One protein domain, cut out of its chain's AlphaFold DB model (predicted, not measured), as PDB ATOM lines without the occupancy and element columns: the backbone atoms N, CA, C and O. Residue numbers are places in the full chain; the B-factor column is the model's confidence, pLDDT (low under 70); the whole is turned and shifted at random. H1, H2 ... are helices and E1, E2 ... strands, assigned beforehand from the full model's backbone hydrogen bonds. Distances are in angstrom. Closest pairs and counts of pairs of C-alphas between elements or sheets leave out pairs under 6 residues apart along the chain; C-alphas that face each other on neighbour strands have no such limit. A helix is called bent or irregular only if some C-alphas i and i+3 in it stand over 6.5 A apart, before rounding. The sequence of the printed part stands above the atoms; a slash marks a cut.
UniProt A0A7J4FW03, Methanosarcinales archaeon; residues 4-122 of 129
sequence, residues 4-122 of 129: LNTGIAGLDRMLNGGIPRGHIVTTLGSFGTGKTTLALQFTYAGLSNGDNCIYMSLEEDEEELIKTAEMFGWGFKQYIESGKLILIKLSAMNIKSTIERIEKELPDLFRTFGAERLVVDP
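This is residues 4 to 122 of the 129 residues of a protein of Methanosarcinales archaeon (UniProt A0A7J4FW03). A small parallel sheet of three strands forms the core, with H2, H3 and H4 packed over one face and the long helix H5 over the other, in three layers. The short helix H1 lies away from the sheet, joined to H2 by a long link of which residues 28 to 34 stick out. The printed part has 119 residues, with five named helices and three named strands in the order H1 H2 E1 H3 H4 E2 H5 E3; the sheet's order is E2 E1 E3, and the class is mixed, helices and strands. The whole is compact, with a radius of gyration of the C-alphas of 14.1 A and spans of 39 by 33 by 27 A.

Start with H1, residues 9 to 14, which is apart from H2, residues 35 to 48. Go on to E1, residues 53 to 57, the inner strand: H2 runs along it at 17 degrees on the local plane, at a height over the sheet of 8.7 A, and their closest C-alphas are Thr 43 and Cys 53, 6.3 A. Next, H3, residues 62 to 71, touches H4, residues 76 to 81, at a steep tilt of 53 degrees, opposite ways; the closest C-alphas are Ile 66 and Phe 76, 5.7 A. H3 is on the same face as H2 and only just stands up from the sheet, rising 43 degrees. E2, residues 85 to 89, is parallel to E1; look at N 55 and O 86, 2.9 A. E1, H3, H4 and E2 form a strand-helix-strand unit, two parallel neighbour strands with helices between, with a right-handed crossover. H5, residues 92 to 113, is on the opposite face from H2, over E1. E3, residues 117 to 121, is parallel to E1, with N 119 and O 54 at 2.9 A; E2, H5 and E3 form a split unit, E1 between its strands, also right-handed. In H1, H2, H3 and H4 every O i to N i+4 pair is within hydrogen-bond range; in H5 14 of 18 are.

Find C-alpha 9 at (-36.129, 20.363, 21.827), where H1 begins. H2 measures 19.8 A from first to last C-alpha, H3 14.4 A, and E1 and E2 13.3 A each. H5 spans 24.8 A from C-alpha 92 at (-43.271, 46.486, 41.858); it is irregular, with C-alphas 93 and 96 8.9 A apart, and has a kink of 58 degrees near residue 99. E3, 12.9 A long, ends at C-alpha 121, (-40.843, 36.756, 35.486).

The two C-alphas farthest apart, those of Asn 16 and Met 93, are 39.7 A apart. The printed part has no cut. The link from H1 to H2, 20 residues, is long; the other links are tight. Residues 92 to 95 have pLDDT under 70.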
ATOM      1  N   LEU A   4     -38.210  17.745  33.814       95.00
ATOM      2  CA  LEU A   4     -39.234  18.603  33.239       95.00
ATOM      3  C   LEU A   4     -38.724  19.159  31.912       95.00
ATOM      4  O   LEU A   4     -37.708  19.858  31.876       95.00
ATOM      5  N   ASN A   5     -39.435  18.871  30.825       95.69
ATOM      6  CA  ASN A   5     -39.103  19.431  29.519       95.69
ATOM      7  C   ASN A   5     -39.275  20.957  29.507       95.69
ATOM      8  O   ASN A   5     -40.203  21.513  30.105       95.69
ATOM      9  N   THR A   6     -38.386  21.644  28.791       95.56
ATOM     10  CA  THR A   6     -38.487  23.089  28.592       95.56
ATOM     11  C   THR A   6     -39.452  23.464  27.479       95.56
ATOM     12  O   THR A   6     -39.724  24.644  27.281       95.56
ATOM     13  N   GLY A   7     -39.921  22.476  26.711       94.88
ATOM     14  CA  GLY A   7     -40.689  22.685  25.486       94.88
ATOM     15  C   GLY A   7     -39.817  23.100  24.301       94.88
ATOM     16  O   GLY A   7     -40.341  23.382  23.228       94.88
ATOM     17  N   ILE A   8     -38.491  23.153  24.457       96.62
ATOM     18  CA  ILE A   8     -37.561  23.546  23.396       96.62
ATOM     19  C   ILE A   8     -36.614  22.379  23.158       96.62
ATOM     20  O   ILE A   8     -35.607  22.239  23.843       96.62
ATOM     21  N   ALA A   9     -36.881  21.587  22.118       96.25
ATOM     22  CA  ALA A   9     -36.129  20.363  21.827       96.25
ATOM     23  C   ALA A   9     -34.602  20.568  21.710       96.25
ATOM     24  O   ALA A   9     -33.816  19.664  21.995       96.25
ATOM     25  N   GLY A  10     -34.152  21.746  21.265       97.56
ATOM     26  CA  GLY A  10     -32.731  22.101  21.267       97.56
ATOM     27  C   GLY A  10     -32.156  22.216  22.680       97.56
ATOM     28  O   GLY A  10     -31.133  21.601  22.971       97.56
ATOM     29  N   LEU A  11     -32.843  22.953  23.554       96.50
ATOM     30  CA  LEU A  11     -32.431  23.177  24.936       96.50
ATOM     31  C   LEU A  11     -32.547  21.897  25.768       96.50
ATOM     32  O   LEU A  11     -31.611  21.560  26.484       96.50
ATOM     33  N   ASP A  12     -33.628  21.134  25.599       97.19
ATOM     34  CA  ASP A  12     -33.809  19.842  26.264       97.19
ATOM     35  C   ASP A  12     -32.648  18.888  25.954       97.19
ATOM     36  O   ASP A  12     -32.105  18.261  26.860       97.19
ATOM     37  N   ARG A  13     -32.183  18.830  24.696       97.56
ATOM     38  CA  ARG A  13     -30.991  18.043  24.332       97.56
ATOM     39  C   ARG A  13     -29.724  18.545  25.018       97.56
ATOM     40  O   ARG A  13     -28.939  17.729  25.488       97.56
ATOM     41  N   MET A  14     -29.525  19.861  25.092       97.12
ATOM     42  CA  MET A  14     -28.367  20.451  25.780       97.12
ATOM     43  C   MET A  14     -28.379  20.170  27.290       97.12
ATOM     44  O   MET A  14     -27.318  20.044  27.895       97.12
ATOM     45  N   LEU A  15     -29.568  20.047  27.883       95.50
ATOM     46  CA  LEU A  15     -29.776  19.747  29.301       95.50
ATOM     47  C   LEU A  15     -29.895  18.241  29.598       95.50
ATOM     48  O   LEU A  15     -30.223  17.871  30.720       95.50
ATOM     49  N   ASN A  16     -29.628  17.361  28.625       94.44
ATOM     50  CA  ASN A  16     -29.787  15.905  28.754       94.44
ATOM     51  C   ASN A  16     -31.207  15.457  29.162       94.44
ATOM     52  O   ASN A  16     -31.375  14.507  29.924       94.44
ATOM     53  N   GLY A  17     -32.231  16.122  28.626       92.12
ATOM     54  CA  GLY A  17     -33.640  15.745  28.765       92.12
ATOM     55  C   GLY A  17     -34.520  16.768  29.484       92.12
ATOM     56  O   GLY A  17     -35.731  16.576  29.513       92.12
ATOM     57  N   GLY A  18     -33.948  17.843  30.037       95.19
ATOM     58  CA  GLY A  18     -34.701  18.949  30.633       95.19
ATOM     59  C   GLY A  18     -34.169  19.382  31.997       95.19
ATOM     60  O   GLY A  18     -33.019  19.130  32.353       95.19
ATOM     61  N   ILE A  19     -35.015  20.055  32.771       95.19
ATOM     62  CA  ILE A  19     -34.687  20.579  34.100       95.19
ATOM     63  C   ILE A  19     -35.072  19.540  35.161       95.19
ATOM     64  O   ILE A  19     -36.220  19.100  35.173       95.19
ATOM     65  N   PRO A  20     -34.180  19.147  36.087       94.75
ATOM     66  CA  PRO A  20     -34.564  18.269  37.188       94.75
ATOM     67  C   PRO A  20     -35.695  18.844  38.046       94.75
ATOM     68  O   PRO A  20     -35.653  20.010  38.445       94.75
ATOM     69  N   ARG A  21     -36.698  18.017  38.367       91.69
ATOM     70  CA  ARG A  21     -37.807  18.420  39.247       91.69
ATOM     71  C   ARG A  21     -37.266  18.909  40.599       91.69
ATOM     72  O   ARG A  21     -36.384  18.288  41.188       91.69
ATOM     73  N   GLY A  22     -37.817  20.021  41.089       89.56
ATOM     74  CA  GLY A  22     -37.438  20.637  42.368       89.56
ATOM     75  C   GLY A  22     -36.218  21.561  42.304       89.56
ATOM     76  O   GLY A  22     -35.824  22.112  43.329       89.56
ATOM     77  N   HIS A  23     -35.616  21.756  41.127       92.38
ATOM     78  CA  HIS A  23     -34.524  22.711  40.958       92.38
ATOM     79  C   HIS A  23     -35.040  24.129  40.695       92.38
ATOM     80  O   HIS A  23     -36.030  24.332  39.997       92.38
ATOM     81  N   ILE A  24     -34.299  25.115  41.204       92.25
ATOM     82  CA  ILE A  24     -34.470  26.525  40.848       92.25
ATOM     83  C   ILE A  24     -33.545  26.829  39.672       92.25
ATOM     84  O   ILE A  24     -32.344  26.554  39.733       92.25
ATOM     85  N   VAL A  25     -34.101  27.403  38.607       93.75
ATOM     86  CA  VAL A  25     -33.365  27.778  37.397       93.75
ATOM     87  C   VAL A  25     -33.559  29.262  37.133       93.75
ATOM     88  O   VAL A  25     -34.679  29.766  37.173       93.75
ATOM     89  N   THR A  26     -32.461  29.950  36.824       94.06
ATOM     90  CA  THR A  26     -32.471  31.377  36.500       94.06
ATOM     91  C   THR A  26     -32.081  31.581  35.046       94.06
ATOM     92  O   THR A  26     -31.013  31.147  34.614       94.06
ATOM     93  N   THR A  27     -32.915  32.308  34.308       90.88
ATOM     94  CA  THR A  27     -32.622  32.720  32.933       90.88
ATOM     95  C   THR A  27     -32.074  34.142  32.931       90.88
ATOM     96  O   THR A  27     -32.750  35.074  33.364       90.88
ATOM     97  N   LEU A  28     -30.857  34.328  32.416       90.06
ATOM     98  CA  LEU A  28     -30.184  35.626  32.343       90.06
ATOM     99  C   LEU A  28     -29.997  36.061  30.890       90.06
ATOM    100  O   LEU A  28     -29.686  35.253  30.020       90.06
ATOM    101  N   GLY A  29     -30.159  37.357  30.632       87.56
ATOM    102  CA  GLY A  29     -29.977  37.934  29.303       87.56
ATOM    103  C   GLY A  29     -30.462  39.377  29.221       87.56
ATOM    104  O   GLY A  29     -31.310  39.806  30.009       87.56
ATOM    105  N   SER A  30     -29.932  40.127  28.256       87.69
ATOM    106  CA  SER A  30     -30.325  41.514  27.980       87.69
ATOM    107  C   SER A  30     -31.809  41.644  27.611       87.69
ATOM    108  O   SER A  30     -32.514  40.659  27.378       87.69
ATOM    109  N   PHE A  31     -32.321  42.873  27.581       84.50
ATOM    110  CA  PHE A  31     -33.667  43.135  27.073       84.50
ATOM    111  C   PHE A  31     -33.827  42.586  25.642       84.50
ATOM    112  O   PHE A  31     -32.891  42.643  24.846       84.50
ATOM    113  N   GLY A  32     -34.995  42.018  25.332       85.62
ATOM    114  CA  GLY A  32     -35.293  41.475  24.003       85.62
ATOM    115  C   GLY A  32     -34.656  40.119  23.666       85.62
ATOM    116  O   GLY A  32     -34.898  39.607  22.581       85.62
ATOM    117  N   THR A  33     -33.899  39.479  24.569       90.62
ATOM    118  CA  THR A  33     -33.298  38.152  24.301       90.62
ATOM    119  C   THR A  33     -34.273  36.973  24.445       90.62
ATOM    120  O   THR A  33     -33.838  35.826  24.431       90.62
ATOM    121  N   GLY A  34     -35.574  37.228  24.632       90.75
ATOM    122  CA  GLY A  34     -36.608  36.185  24.689       90.75
ATOM    123  C   GLY A  34     -36.786  35.484  26.042       90.75
ATOM    124  O   GLY A  34     -37.264  34.355  26.073       90.75
ATOM    125  N   LYS A  35     -36.422  36.120  27.166       93.31
ATOM    126  CA  LYS A  35     -36.595  35.540  28.518       93.31
ATOM    127  C   LYS A  35     -38.064  35.245  28.842       93.31
ATOM    128  O   LYS A  35     -38.372  34.114  29.197       93.31
ATOM    129  N   THR A  36     -38.948  36.219  28.636       92.88
ATOM    130  CA  THR A  36     -40.409  36.075  28.774       92.88
ATOM    131  C   THR A  36     -40.929  34.944  27.894       92.88
ATOM    132  O   THR A  36     -41.673  34.079  28.336       92.88
ATOM    133  N   THR A  37     -40.472  34.887  26.639       93.88
ATOM    134  CA  THR A  37     -40.862  33.829  25.704       93.88
ATOM    135  C   THR A  37     -40.433  32.449  26.198       93.88
ATOM    136  O   THR A  37     -41.225  31.516  26.140       93.88
ATOM    137  N   LEU A  38     -39.210  32.308  26.723       95.06
ATOM    138  CA  LEU A  38     -38.745  31.058  27.326       95.06
ATOM    139  C   LEU A  38     -39.583  30.678  28.556       95.06
ATOM    140  O   LEU A  38     -39.943  29.515  28.716       95.06
ATOM    141  N   ALA A  39     -39.892  31.649  29.411       96.06
ATOM    142  CA  ALA A  39     -40.709  31.485  30.608       96.06
ATOM    143  C   ALA A  39     -42.138  31.010  30.275       96.06
ATOM    144  O   ALA A  39     -42.634  30.038  30.855       96.06
ATOM    145  N   LEU A  40     -42.780  31.638  29.289       96.44
ATOM    146  CA  LEU A  40     -44.092  31.231  28.790       96.44
ATOM    147  C   LEU A  40     -44.037  29.852  28.115       96.44
ATOM    148  O   LEU A  40     -44.895  29.015  28.388       96.44
ATOM    149  N   GLN A  41     -42.998  29.561  27.325       97.25
ATOM    150  CA  GLN A  41     -42.811  28.246  26.699       97.25
ATOM    151  C   GLN A  41     -42.629  27.135  27.743       97.25
ATOM    152  O   GLN A  41     -43.213  26.060  27.611       97.25
ATOM    153  N   PHE A  42     -41.866  27.390  28.810       97.62
ATOM    154  CA  PHE A  42     -41.698  26.446  29.918       97.62
ATOM    155  C   PHE A  42     -43.025  26.159  30.634       97.62
ATOM    156  O   PHE A  42     -43.305  25.015  31.005       97.62
ATOM    157  N   THR A  43     -43.847  27.196  30.796       98.00
ATOM    158  CA  THR A  43     -45.193  27.101  31.374       98.00
ATOM    159  C   THR A  43     -46.105  26.276  30.471       98.00
ATOM    160  O   THR A  43     -46.703  25.301  30.923       98.00
ATOM    161  N   TYR A  44     -46.141  26.590  29.175       98.38
ATOM    162  CA  TYR A  44     -46.918  25.848  28.185       98.38
ATOM    163  C   TYR A  44     -46.526  24.369  28.106       98.38
ATOM    164  O   TYR A  44     -47.394  23.499  28.023       98.38
ATOM    165  N   ALA A  45     -45.226  24.069  28.165       97.88
ATOM    166  CA  ALA A  45     -44.731  22.700  28.151       97.88
ATOM    167  C   ALA A  45     -45.269  21.893  29.342       97.88
ATOM    168  O   ALA A  45     -45.621  20.729  29.181       97.88
ATOM    169  N   GLY A  46     -45.399  22.521  30.516       97.38
ATOM    170  CA  GLY A  46     -46.020  21.898  31.684       97.38
ATOM    171  C   GLY A  46     -47.499  21.641  31.479       97.38
ATOM    172  O   GLY A  46     -47.948  20.504  31.601       97.38
ATOM    173  N   LEU A  47     -48.233  22.679  31.088       98.00
ATOM    174  CA  LEU A  47     -49.666  22.591  30.811       98.00
ATOM    175  C   LEU A  47     -49.985  21.501  29.775       98.00
ATOM    176  O   LEU A  47     -50.927  20.728  29.949       98.00
ATOM    177  N   SER A  48     -49.158  21.380  28.735       96.88
ATOM    178  CA  SER A  48     -49.277  20.341  27.703       96.88
ATOM    179  C   SER A  48     -49.021  18.924  28.230       96.88
ATOM    180  O   SER A  48     -49.573  17.971  27.687       96.88
ATOM    181  N   ASN A  49     -48.230  18.773  29.295       95.62
ATOM    182  CA  ASN A  49     -48.016  17.492  29.978       95.62
ATOM    183  C   ASN A  49     -49.049  17.228  31.093       95.62
ATOM    184  O   ASN A  49     -48.989  16.185  31.741       95.62
ATOM    185  N   GLY A  50     -49.992  18.149  31.324       95.00
ATOM    186  CA  GLY A  50     -51.021  18.042  32.361       95.00
ATOM    187  C   GLY A  50     -50.653  18.659  33.716       95.00
ATOM    188  O   GLY A  50     -51.468  18.571  34.645       95.00
ATOM    189  N   ASP A  51     -49.486  19.303  33.818       94.94
ATOM    190  CA  ASP A  51     -49.011  19.982  35.027       94.94
ATOM    191  C   ASP A  51     -49.920  21.167  35.385       94.94
ATOM    192  O   ASP A  51     -50.375  21.914  34.515       94.94
ATOM    193  N   ASN A  52     -50.118  21.394  36.682       94.62
ATOM    194  CA  ASN A  52     -50.677  22.649  37.173       94.62
ATOM    195  C   ASN A  52     -49.544  23.684  37.246       94.62
ATOM    196  O   ASN A  52     -48.496  23.419  37.843       94.62
ATOM    197  N   CYS A  53     -49.734  24.855  36.639       95.81
ATOM    198  CA  CYS A  53     -48.686  25.866  36.505       95.81
ATOM    199  C   CYS A  53     -49.092  27.203  37.132       95.81
ATOM    200  O   CYS A  53     -50.242  27.633  37.029       95.81
ATOM    201  N   ILE A  54     -48.122  27.885  37.739       93.94
ATOM    202  CA  ILE A  54     -48.257  29.261  38.220       93.94
ATOM    203  C   ILE A  54     -47.249  30.130  37.470       93.94
ATOM    204  O   ILE A  54     -46.059  29.810  37.426       93.94
ATOM    205  N   TYR A  55     -47.713  31.248  36.924       94.56
ATOM    206  CA  TYR A  55     -46.863  32.278  36.339       94.56
ATOM    207  C   TYR A  55     -47.060  33.587  37.095       94.56
ATOM    208  O   TYR A  55     -48.170  34.108  37.176       94.56
ATOM    209  N   MET A  56     -45.976  34.137  37.627       91.06
ATOM    210  CA  MET A  56     -45.966  35.436  38.281       91.06
ATOM    211  C   MET A  56     -45.223  36.443  37.411       91.06
ATOM    212  O   MET A  56     -44.072  36.202  37.058       91.06
ATOM    213  N   SER A  57     -45.856  37.570  37.106       89.44
ATOM    214  CA  SER A  57     -45.280  38.671  36.327       89.44
ATOM    215  C   SER A  57     -45.174  39.930  37.181       89.44
ATOM    216  O   SER A  57     -46.081  40.194  37.964       89.44
ATOM    217  N   LEU A  58     -44.103  40.721  37.056       83.69
ATOM    218  CA  LEU A  58     -43.995  42.037  37.719       83.69
ATOM    219  C   LEU A  58     -44.409  43.218  36.826       83.69
ATOM    220  O   LEU A  58     -44.869  44.232  37.351       83.69
ATOM    221  N   GLU A  59     -44.216  43.122  35.511       80.75
ATOM    222  CA  GLU A  59     -44.512  44.218  34.572       80.75
ATOM    223  C   GLU A  59     -45.826  43.963  33.818       80.75
ATOM    224  O   GLU A  59     -46.737  44.792  33.868       80.75
ATOM    225  N   GLU A  60     -45.940  42.800  33.177       87.31
ATOM    226  CA  GLU A  60     -47.025  42.477  32.242       87.31
ATOM    227  C   GLU A  60     -48.322  42.084  32.955       87.31
ATOM    228  O   GLU A  60     -48.301  41.361  33.961       87.31
ATOM    229  N   ASP A  61     -49.447  42.549  32.410       89.88
ATOM    230  CA  ASP A  61     -50.791  42.139  32.822       89.88
ATOM    231  C   ASP A  61     -51.161  40.749  32.281       89.88
ATOM    232  O   ASP A  61     -50.629  40.280  31.274       89.88
ATOM    233  N   GLU A  62     -52.128  40.088  32.926       92.38
ATOM    234  CA  GLU A  62     -52.605  38.762  32.508       92.38
ATOM    235  C   GLU A  62     -53.058  38.745  31.040       92.38
ATOM    236  O   GLU A  62     -52.739  37.818  30.299       92.38
ATOM    237  N   GLU A  63     -53.750  39.798  30.592       93.75
ATOM    238  CA  GLU A  63     -54.211  39.934  29.207       93.75
ATOM    239  C   GLU A  63     -53.050  39.982  28.200       93.75
ATOM    240  O   GLU A  63     -53.155  39.419  27.106       93.75
ATOM    241  N   GLU A  64     -51.928  40.610  28.560       93.06
ATOM    242  CA  GLU A  64     -50.738  40.717  27.708       93.06
ATOM    243  C   GLU A  64     -50.012  39.375  27.593       93.06
ATOM    244  O   GLU A  64     -49.627  38.964  26.492       93.06
ATOM    245  N   LEU A  65     -49.901  38.651  28.709       94.44
ATOM    246  CA  LEU A  65     -49.338  37.301  28.746       94.44
ATOM    247  C   LEU A  65     -50.187  36.327  27.921       94.44
ATOM    248  O   LEU A  65     -49.647  35.573  27.109       94.44
ATOM    249  N   ILE A  66     -51.516  36.376  28.075       96.38
ATOM    250  CA  ILE A  66     -52.450  35.559  27.287       96.38
ATOM    251  C   ILE A  66     -52.296  35.890  25.807       96.38
ATOM    252  O   ILE A  66     -52.100  34.987  25.000       96.38
ATOM    253  N   LYS A  67     -52.316  37.174  25.436       95.31
ATOM    254  CA  LYS A  67     -52.146  37.599  24.042       95.31
ATOM    255  C   LYS A  67     -50.827  37.101  23.452       95.31
ATOM    256  O   LYS A  67     -50.816  36.618  22.322       95.31
ATOM    257  N   THR A  68     -49.735  37.186  24.210       93.62
ATOM    258  CA  THR A  68     -48.430  36.668  23.787       93.62
ATOM    259  C   THR A  68     -48.487  35.159  23.573       93.62
ATOM    260  O   THR A  68     -48.048  34.677  22.533       93.62
ATOM    261  N   ALA A  69     -49.086  34.407  24.498       95.88
ATOM    262  CA  ALA A  69     -49.256  32.963  24.359       95.88
ATOM    263  C   ALA A  69     -50.127  32.575  23.146       95.88
ATOM    264  O   ALA A  69     -49.805  31.618  22.438       95.88
ATOM    265  N   GLU A  70     -51.188  33.333  22.852       95.62
ATOM    266  CA  GLU A  70     -52.030  33.128  21.663       95.62
ATOM    267  C   GLU A  70     -51.251  33.330  20.356       95.62
ATOM    268  O   GLU A  70     -51.449  32.579  19.404       95.62
ATOM    269  N   MET A  71     -50.302  34.275  20.307       95.25
ATOM    270  CA  MET A  71     -49.447  34.470  19.124       95.25
ATOM    271  C   MET A  71     -48.595  33.238  18.789       95.25
ATOM    272  O   MET A  71     -48.240  33.042  17.626       95.25
ATOM    273  N   PHE A  72     -48.283  32.402  19.782       95.00
ATOM    274  CA  PHE A  72     -47.574  31.133  19.602       95.00
ATOM    275  C   PHE A  72     -48.510  29.915  19.503       95.00
ATOM    276  O   PHE A  72     -48.032  28.793  19.331       95.00
ATOM    277  N   GLY A  73     -49.829  30.114  19.588       96.19
ATOM    278  CA  GLY A  73     -50.822  29.039  19.540       96.19
ATOM    279  C   GLY A  73     -50.890  28.189  20.812       96.19
ATOM    280  O   GLY A  73     -51.320  27.040  20.754       96.19
ATOM    281  N   TRP A  74     -50.455  28.720  21.958       97.25
ATOM    282  CA  TRP A  74     -50.401  27.971  23.220       97.25
ATOM    283  C   TRP A  74     -51.727  27.927  23.983       97.25
ATOM    284  O   TRP A  74     -51.862  27.126  24.908       97.25
ATOM    285  N   GLY A  75     -52.710  28.751  23.609       94.69
ATOM    286  CA  GLY A  75     -54.067  28.673  24.148       94.69
ATOM    287  C   GLY A  75     -54.115  28.796  25.672       94.69
ATOM    288  O   GLY A  75     -54.600  27.892  26.342       94.69
ATOM    289  N   PHE A  76     -53.578  29.858  26.275       97.50
ATOM    290  CA  PHE A  76     -53.520  29.946  27.749       97.50
ATOM    291  C   PHE A  76     -54.899  30.078  28.391       97.50
ATOM    292  O   PHE A  76     -55.118  29.589  29.500       97.50
ATOM    293  N   LYS A  77     -55.857  30.659  27.664       96.88
ATOM    294  CA  LYS A  77     -57.213  30.885  28.164       96.88
ATOM    295  C   LYS A  77     -57.909  29.594  28.622       96.88
ATOM    296  O   LYS A  77     -58.446  29.557  29.722       96.88
ATOM    297  N   GLN A  78     -57.823  28.515  27.841       97.00
ATOM    298  CA  GLN A  78     -58.412  27.211  28.202       97.00
ATOM    299  C   GLN A  78     -57.786  26.604  29.472       97.00
ATOM    300  O   GLN A  78     -58.465  25.927  30.246       97.00
ATOM    301  N   TYR A  79     -56.498  26.851  29.725       98.12
ATOM    302  CA  TYR A  79     -55.830  26.362  30.932       98.12
ATOM    303  C   TYR A  79     -56.226  27.165  32.169       98.12
ATOM    304  O   TYR A  79     -56.336  26.597  33.251       98.12
ATOM    305  N   ILE A  80     -56.496  28.461  32.014       97.12
ATOM    306  CA  ILE A  80     -57.053  29.286  33.091       97.12
ATOM    307  C   ILE A  80     -58.481  28.825  33.406       97.12
ATOM    308  O   ILE A  80     -58.796  28.533  34.557       97.12
ATOM    309  N   GLU A  81     -59.327  28.666  32.384       97.06
ATOM    310  CA  GLU A  81     -60.728  28.241  32.538       97.06
ATOM    311  C   GLU A  81     -60.868  26.843  33.162       97.06
ATOM    312  O   GLU A  81     -61.791  26.597  33.937       97.06
ATOM    313  N   SER A  82     -59.936  25.932  32.872       96.19
ATOM    314  CA  SER A  82     -59.890  24.588  33.471       96.19
ATOM    315  C   SER A  82     -59.194  24.528  34.836       96.19
ATOM    316  O   SER A  82     -59.080  23.444  35.412       96.19
ATOM    317  N   GLY A  83     -58.723  25.662  35.368       94.94
ATOM    318  CA  GLY A  83     -58.026  25.721  36.654       94.94
ATOM    319  C   GLY A  83     -56.659  25.028  36.641       94.94
ATOM    320  O   GLY A  83     -56.225  24.510  37.663       94.94
ATOM    321  N   LYS A  84     -55.992  24.978  35.485       96.62
ATOM    322  CA  LYS A  84     -54.646  24.413  35.295       96.62
ATOM    323  C   LYS A  84     -53.544  25.468  35.278       96.62
ATOM    324  O   LYS A  84     -52.392  25.144  35.560       96.62
ATOM    325  N   LEU A  85     -53.886  26.717  34.975       97.44
ATOM    326  CA  LEU A  85     -52.967  27.850  34.963       97.44
ATOM    327  C   LEU A  85     -53.482  28.962  35.873       97.44
ATOM    328  O   LEU A  85     -54.621  29.399  35.738       97.44
ATOM    329  N   ILE A  86     -52.608  29.451  36.748       94.19
ATOM    330  CA  ILE A  86     -52.819  30.680  37.511       94.19
ATOM    331  C   ILE A  86     -51.804  31.719  37.031       94.19
ATOM    332  O   ILE A  86     -50.596  31.473  37.070       94.19
ATOM    333  N   LEU A  87     -52.295  32.878  36.595       93.31
ATOM    334  CA  LEU A  87     -51.479  34.057  36.312       93.31
ATOM    335  C   LEU A  87     -51.604  35.028  37.487       93.31
ATOM    336  O   LEU A  87     -52.695  35.230  38.009       93.31
ATOM    337  N   ILE A  88     -50.487  35.589  37.944       87.88
ATOM    338  CA  ILE A  88     -50.460  36.537  39.063       87.88
ATOM    339  C   ILE A  88     -49.636  37.744  38.647       87.88
ATOM    340  O   ILE A  88     -48.433  37.627  38.409       87.88
ATOM    341  N   LYS A  89     -50.259  38.923  38.639       86.12
ATOM    342  CA  LYS A  89     -49.518  40.181  38.565       86.12
ATOM    343  C   LYS A  89     -49.034  40.610  39.947       86.12
ATOM    344  O   LYS A  89     -49.813  40.807  40.881       86.12
ATOM    345  N   LEU A  90     -47.730  40.794  40.058       80.94
ATOM    346  CA  LEU A  90     -47.033  41.320  41.218       80.94
ATOM    347  C   LEU A  90     -46.817  42.824  41.035       80.94
ATOM    348  O   LEU A  90     -46.497  43.300  39.952       80.94
ATOM    349  N   SER A  91     -46.989  43.596  42.107       74.69
ATOM    350  CA  SER A  91     -46.819  45.050  42.050       74.69
ATOM    351  C   SER A  91     -45.416  45.454  42.496       74.69
ATOM    352  O   SER A  91     -45.078  45.375  43.680       74.69
ATOM    353  N   ALA A  92     -44.614  45.977  41.564       67.06
ATOM    354  CA  ALA A  92     -43.271  46.486  41.858       67.06
ATOM    355  C   ALA A  92     -43.263  47.685  42.832       67.06
ATOM    356  O   ALA A  92     -42.266  47.921  43.513       67.06
ATOM    357  N   MET A  93     -44.375  48.422  42.951       67.94
ATOM    358  CA  MET A  93     -44.474  49.587  43.843       67.94
ATOM    359  C   MET A  93     -44.401  49.220  45.330       67.94
ATOM    360  O   MET A  93     -44.045  50.067  46.141       67.94
ATOM    361  N   ASN A  94     -44.676  47.962  45.692       65.19
ATOM    362  CA  ASN A  94     -44.557  47.479  47.063       65.19
ATOM    363  C   ASN A  94     -43.838  46.128  47.094       65.19
ATOM    364  O   ASN A  94     -44.413  45.113  47.487       65.19
ATOM    365  N   ILE A  95     -42.564  46.102  46.692       66.38
ATOM    366  CA  ILE A  95     -41.725  44.888  46.738       66.38
ATOM    367  C   ILE A  95     -41.811  44.198  48.102       66.38
ATOM    368  O   ILE A  95     -41.964  42.984  48.159       66.38
ATOM    369  N   LYS A  96     -41.796  44.961  49.203       71.25
ATOM    370  CA  LYS A  96     -41.878  44.389  50.551       71.25
ATOM    371  C   LYS A  96     -43.193  43.639  50.788       71.25
ATOM    372  O   LYS A  96     -43.160  42.482  51.181       71.25
ATOM    373  N   SER A  97     -44.338  44.252  50.481       70.00
ATOM    374  CA  SER A  97     -45.627  43.567  50.640       70.00
ATOM    375  C   SER A  97     -45.819  42.449  49.615       70.00
ATOM    376  O   SER A  97     -46.541  41.498  49.872       70.00
ATOM    377  N   THR A  98     -45.193  42.564  48.443       71.75
ATOM    378  CA  THR A  98     -45.212  41.530  47.402       71.75
ATOM    379  C   THR A  98     -44.464  40.290  47.871       71.75
ATOM    380  O   THR A  98     -45.010  39.198  47.786       71.75
ATOM    381  N   ILE A  99     -43.268  40.458  48.442       72.81
ATOM    382  CA  ILE A  99     -42.503  39.366  49.056       72.81
ATOM    383  C   ILE A  99     -43.286  38.765  50.226       72.81
ATOM    384  O   ILE A  99     -43.450  37.555  50.273       72.81
ATOM    385  N   GLU A 100     -43.851  39.587  51.116       76.25
ATOM    386  CA  GLU A 100     -44.651  39.088  52.246       76.25
ATOM    387  C   GLU A 100     -45.896  38.300  51.795       76.25
ATOM    388  O   GLU A 100     -46.269  37.318  52.436       76.25
ATOM    389  N   ARG A 101     -46.547  38.707  50.696       71.81
ATOM    390  CA  ARG A 101     -47.669  37.958  50.102       71.81
ATOM    391  C   ARG A 101     -47.201  36.659  49.470       71.81
ATOM    392  O   ARG A 101     -47.804  35.632  49.735       71.81
ATOM    393  N   ILE A 102     -46.114  36.685  48.704       74.50
ATOM    394  CA  ILE A 102     -45.476  35.491  48.138       74.50
ATOM    395  C   ILE A 102     -45.147  34.497  49.258       74.50
ATOM    396  O   ILE A 102     -45.574  33.353  49.187       74.50
ATOM    397  N   GLU A 103     -44.471  34.924  50.323       76.94
ATOM    398  CA  GLU A 103     -44.082  34.060  51.447       76.94
ATOM    399  C   GLU A 103     -45.280  33.451  52.190       76.94
ATOM    400  O   GLU A 103     -45.193  32.316  52.656       76.94
ATOM    401  N   LYS A 104     -46.397  34.182  52.299       78.06
ATOM    402  CA  LYS A 104     -47.606  33.708  52.990       78.06
ATOM    403  C   LYS A 104     -48.520  32.866  52.104       78.06
ATOM    404  O   LYS A 104     -49.025  31.849  52.558       78.06
ATOM    405  N   GLU A 105     -48.758  33.302  50.871       74.50
ATOM    406  CA  GLU A 105     -49.767  32.733  49.974       74.50
ATOM    407  C   GLU A 105     -49.202  31.570  49.149       74.50
ATOM    408  O   GLU A 105     -49.922  30.602  48.906       74.50
ATOM    409  N   LEU A 106     -47.919  31.603  48.748       76.81
ATOM    410  CA  LEU A 106     -47.353  30.536  47.913       76.81
ATOM    411  C   LEU A 106     -47.390  29.159  48.571       76.81
ATOM    412  O   LEU A 106     -47.794  28.228  47.881       76.81
ATOM    413  N   PRO A 107     -46.981  28.964  49.841       80.75
ATOM    414  CA  PRO A 107     -46.951  27.622  50.419       80.75
ATOM    415  C   PRO A 107     -48.325  26.947  50.401       80.75
ATOM    416  O   PRO A 107     -48.434  25.761  50.077       80.75
ATOM    417  N   ASP A 108     -49.376  27.708  50.698       78.75
ATOM    418  CA  ASP A 108     -50.748  27.212  50.678       78.75
ATOM    419  C   ASP A 108     -51.260  27.041  49.252       78.75
ATOM    420  O   ASP A 108     -51.925  26.043  48.967       78.75
ATOM    421  N   LEU A 109     -50.890  27.934  48.331       74.50
ATOM    422  CA  LEU A 109     -51.207  27.789  46.916       74.50
ATOM    423  C   LEU A 109     -50.571  26.515  46.350       74.50
ATOM    424  O   LEU A 109     -51.268  25.711  45.753       74.50
ATOM    425  N   PHE A 110     -49.295  26.241  46.619       72.88
ATOM    426  CA  PHE A 110     -48.642  24.995  46.209       72.88
ATOM    427  C   PHE A 110     -49.342  23.756  46.771       72.88
ATOM    428  O   PHE A 110     -49.527  22.784  46.044       72.88
ATOM    429  N   ARG A 111     -49.766  23.781  48.040       76.62
ATOM    430  CA  ARG A 111     -50.458  22.644  48.668       76.62
ATOM    431  C   ARG A 111     -51.863  22.413  48.121       76.62
ATOM    432  O   ARG A 111     -52.265  21.267  47.969       76.62
ATOM    433  N   THR A 112     -52.614  23.482  47.882       79.75
ATOM    434  CA  THR A 112     -54.030  23.408  47.486       79.75
ATOM    435  C   THR A 112     -54.206  23.280  45.979       79.75
ATOM    436  O   THR A 112     -55.030  22.494  45.524       79.75
ATOM    437  N   PHE A 113     -53.408  24.014  45.206       84.00
ATOM    438  CA  PHE A 113     -53.409  23.975  43.750       84.00
ATOM    439  C   PHE A 113     -52.549  22.836  43.196       84.00
ATOM    440  O   PHE A 113     -52.792  22.388  42.080       84.00
ATOM    441  N   GLY A 114     -51.553  22.344  43.941       84.38
ATOM    442  CA  GLY A 114     -50.667  21.276  43.469       84.38
ATOM    443  C   GLY A 114     -49.804  21.713  42.285       84.38
ATOM    444  O   GLY A 114     -49.692  20.976  41.311       84.38
ATOM    445  N   ALA A 115     -49.259  22.935  42.322       85.62
ATOM    446  CA  ALA A 115     -48.406  23.433  41.243       85.62
ATOM    447  C   ALA A 115     -47.143  22.581  41.085       85.62
ATOM    448  O   ALA A 115     -46.369  22.419  42.027       85.62
ATOM    449  N   GLU A 116     -46.894  22.136  39.857       89.50
ATOM    450  CA  GLU A 116     -45.684  21.401  39.476       89.50
ATOM    451  C   GLU A 116     -44.624  22.330  38.869       89.50
ATOM    452  O   GLU A 116     -43.437  21.999  38.844       89.50
ATOM    453  N   ARG A 117     -45.040  23.510  38.383       92.69
ATOM    454  CA  ARG A 117     -44.155  24.541  37.826       92.69
ATOM    455  C   ARG A 117     -44.551  25.926  38.325       92.69
ATOM    456  O   ARG A 117     -45.716  26.311  38.245       92.69
ATOM    457  N   LEU A 118     -43.556  26.683  38.782       93.00
ATOM    458  CA  LEU A 118     -43.673  28.102  39.104       93.00
ATOM    459  C   LEU A 118     -42.662  28.883  38.276       93.00
ATOM    460  O   LEU A 118     -41.469  28.575  38.281       93.00
ATOM    461  N   VAL A 119     -43.149  29.923  37.616       94.19
ATOM    462  CA  VAL A 119     -42.326  30.913  36.937       94.19
ATOM    463  C   VAL A 119     -42.498  32.251  37.635       94.19
ATOM    464  O   VAL A 119     -43.619  32.669  37.914       94.19
ATOM    465  N   VAL A 120     -41.379  32.921  37.905       91.19
ATOM    466  CA  VAL A 120     -41.356  34.314  38.357       91.19
ATOM    467  C   VAL A 120     -40.613  35.112  37.300       91.19
ATOM    468  O   VAL A 120     -39.394  34.996  37.171       91.19
ATOM    469  N   ASP A 121     -41.361  35.888  36.528       89.81
ATOM    470  CA  ASP A 121     -40.843  36.756  35.486       89.81
ATOM    471  C   ASP A 121     -40.892  38.214  35.956       89.81
ATOM    472  O   ASP A 121     -41.954  38.841  35.995       89.81
ATOM    473  N   PRO A 122     -39.746  38.783  36.351       80.06
ATOM    474  CA  PRO A 122     -39.715  40.136  36.857       80.06
ATOM    475  C   PRO A 122     -39.834  41.205  35.777       80.06
ATOM    476  O   PRO A 122     -39.839  42.358  36.179       80.06
TER     477      PRO A 122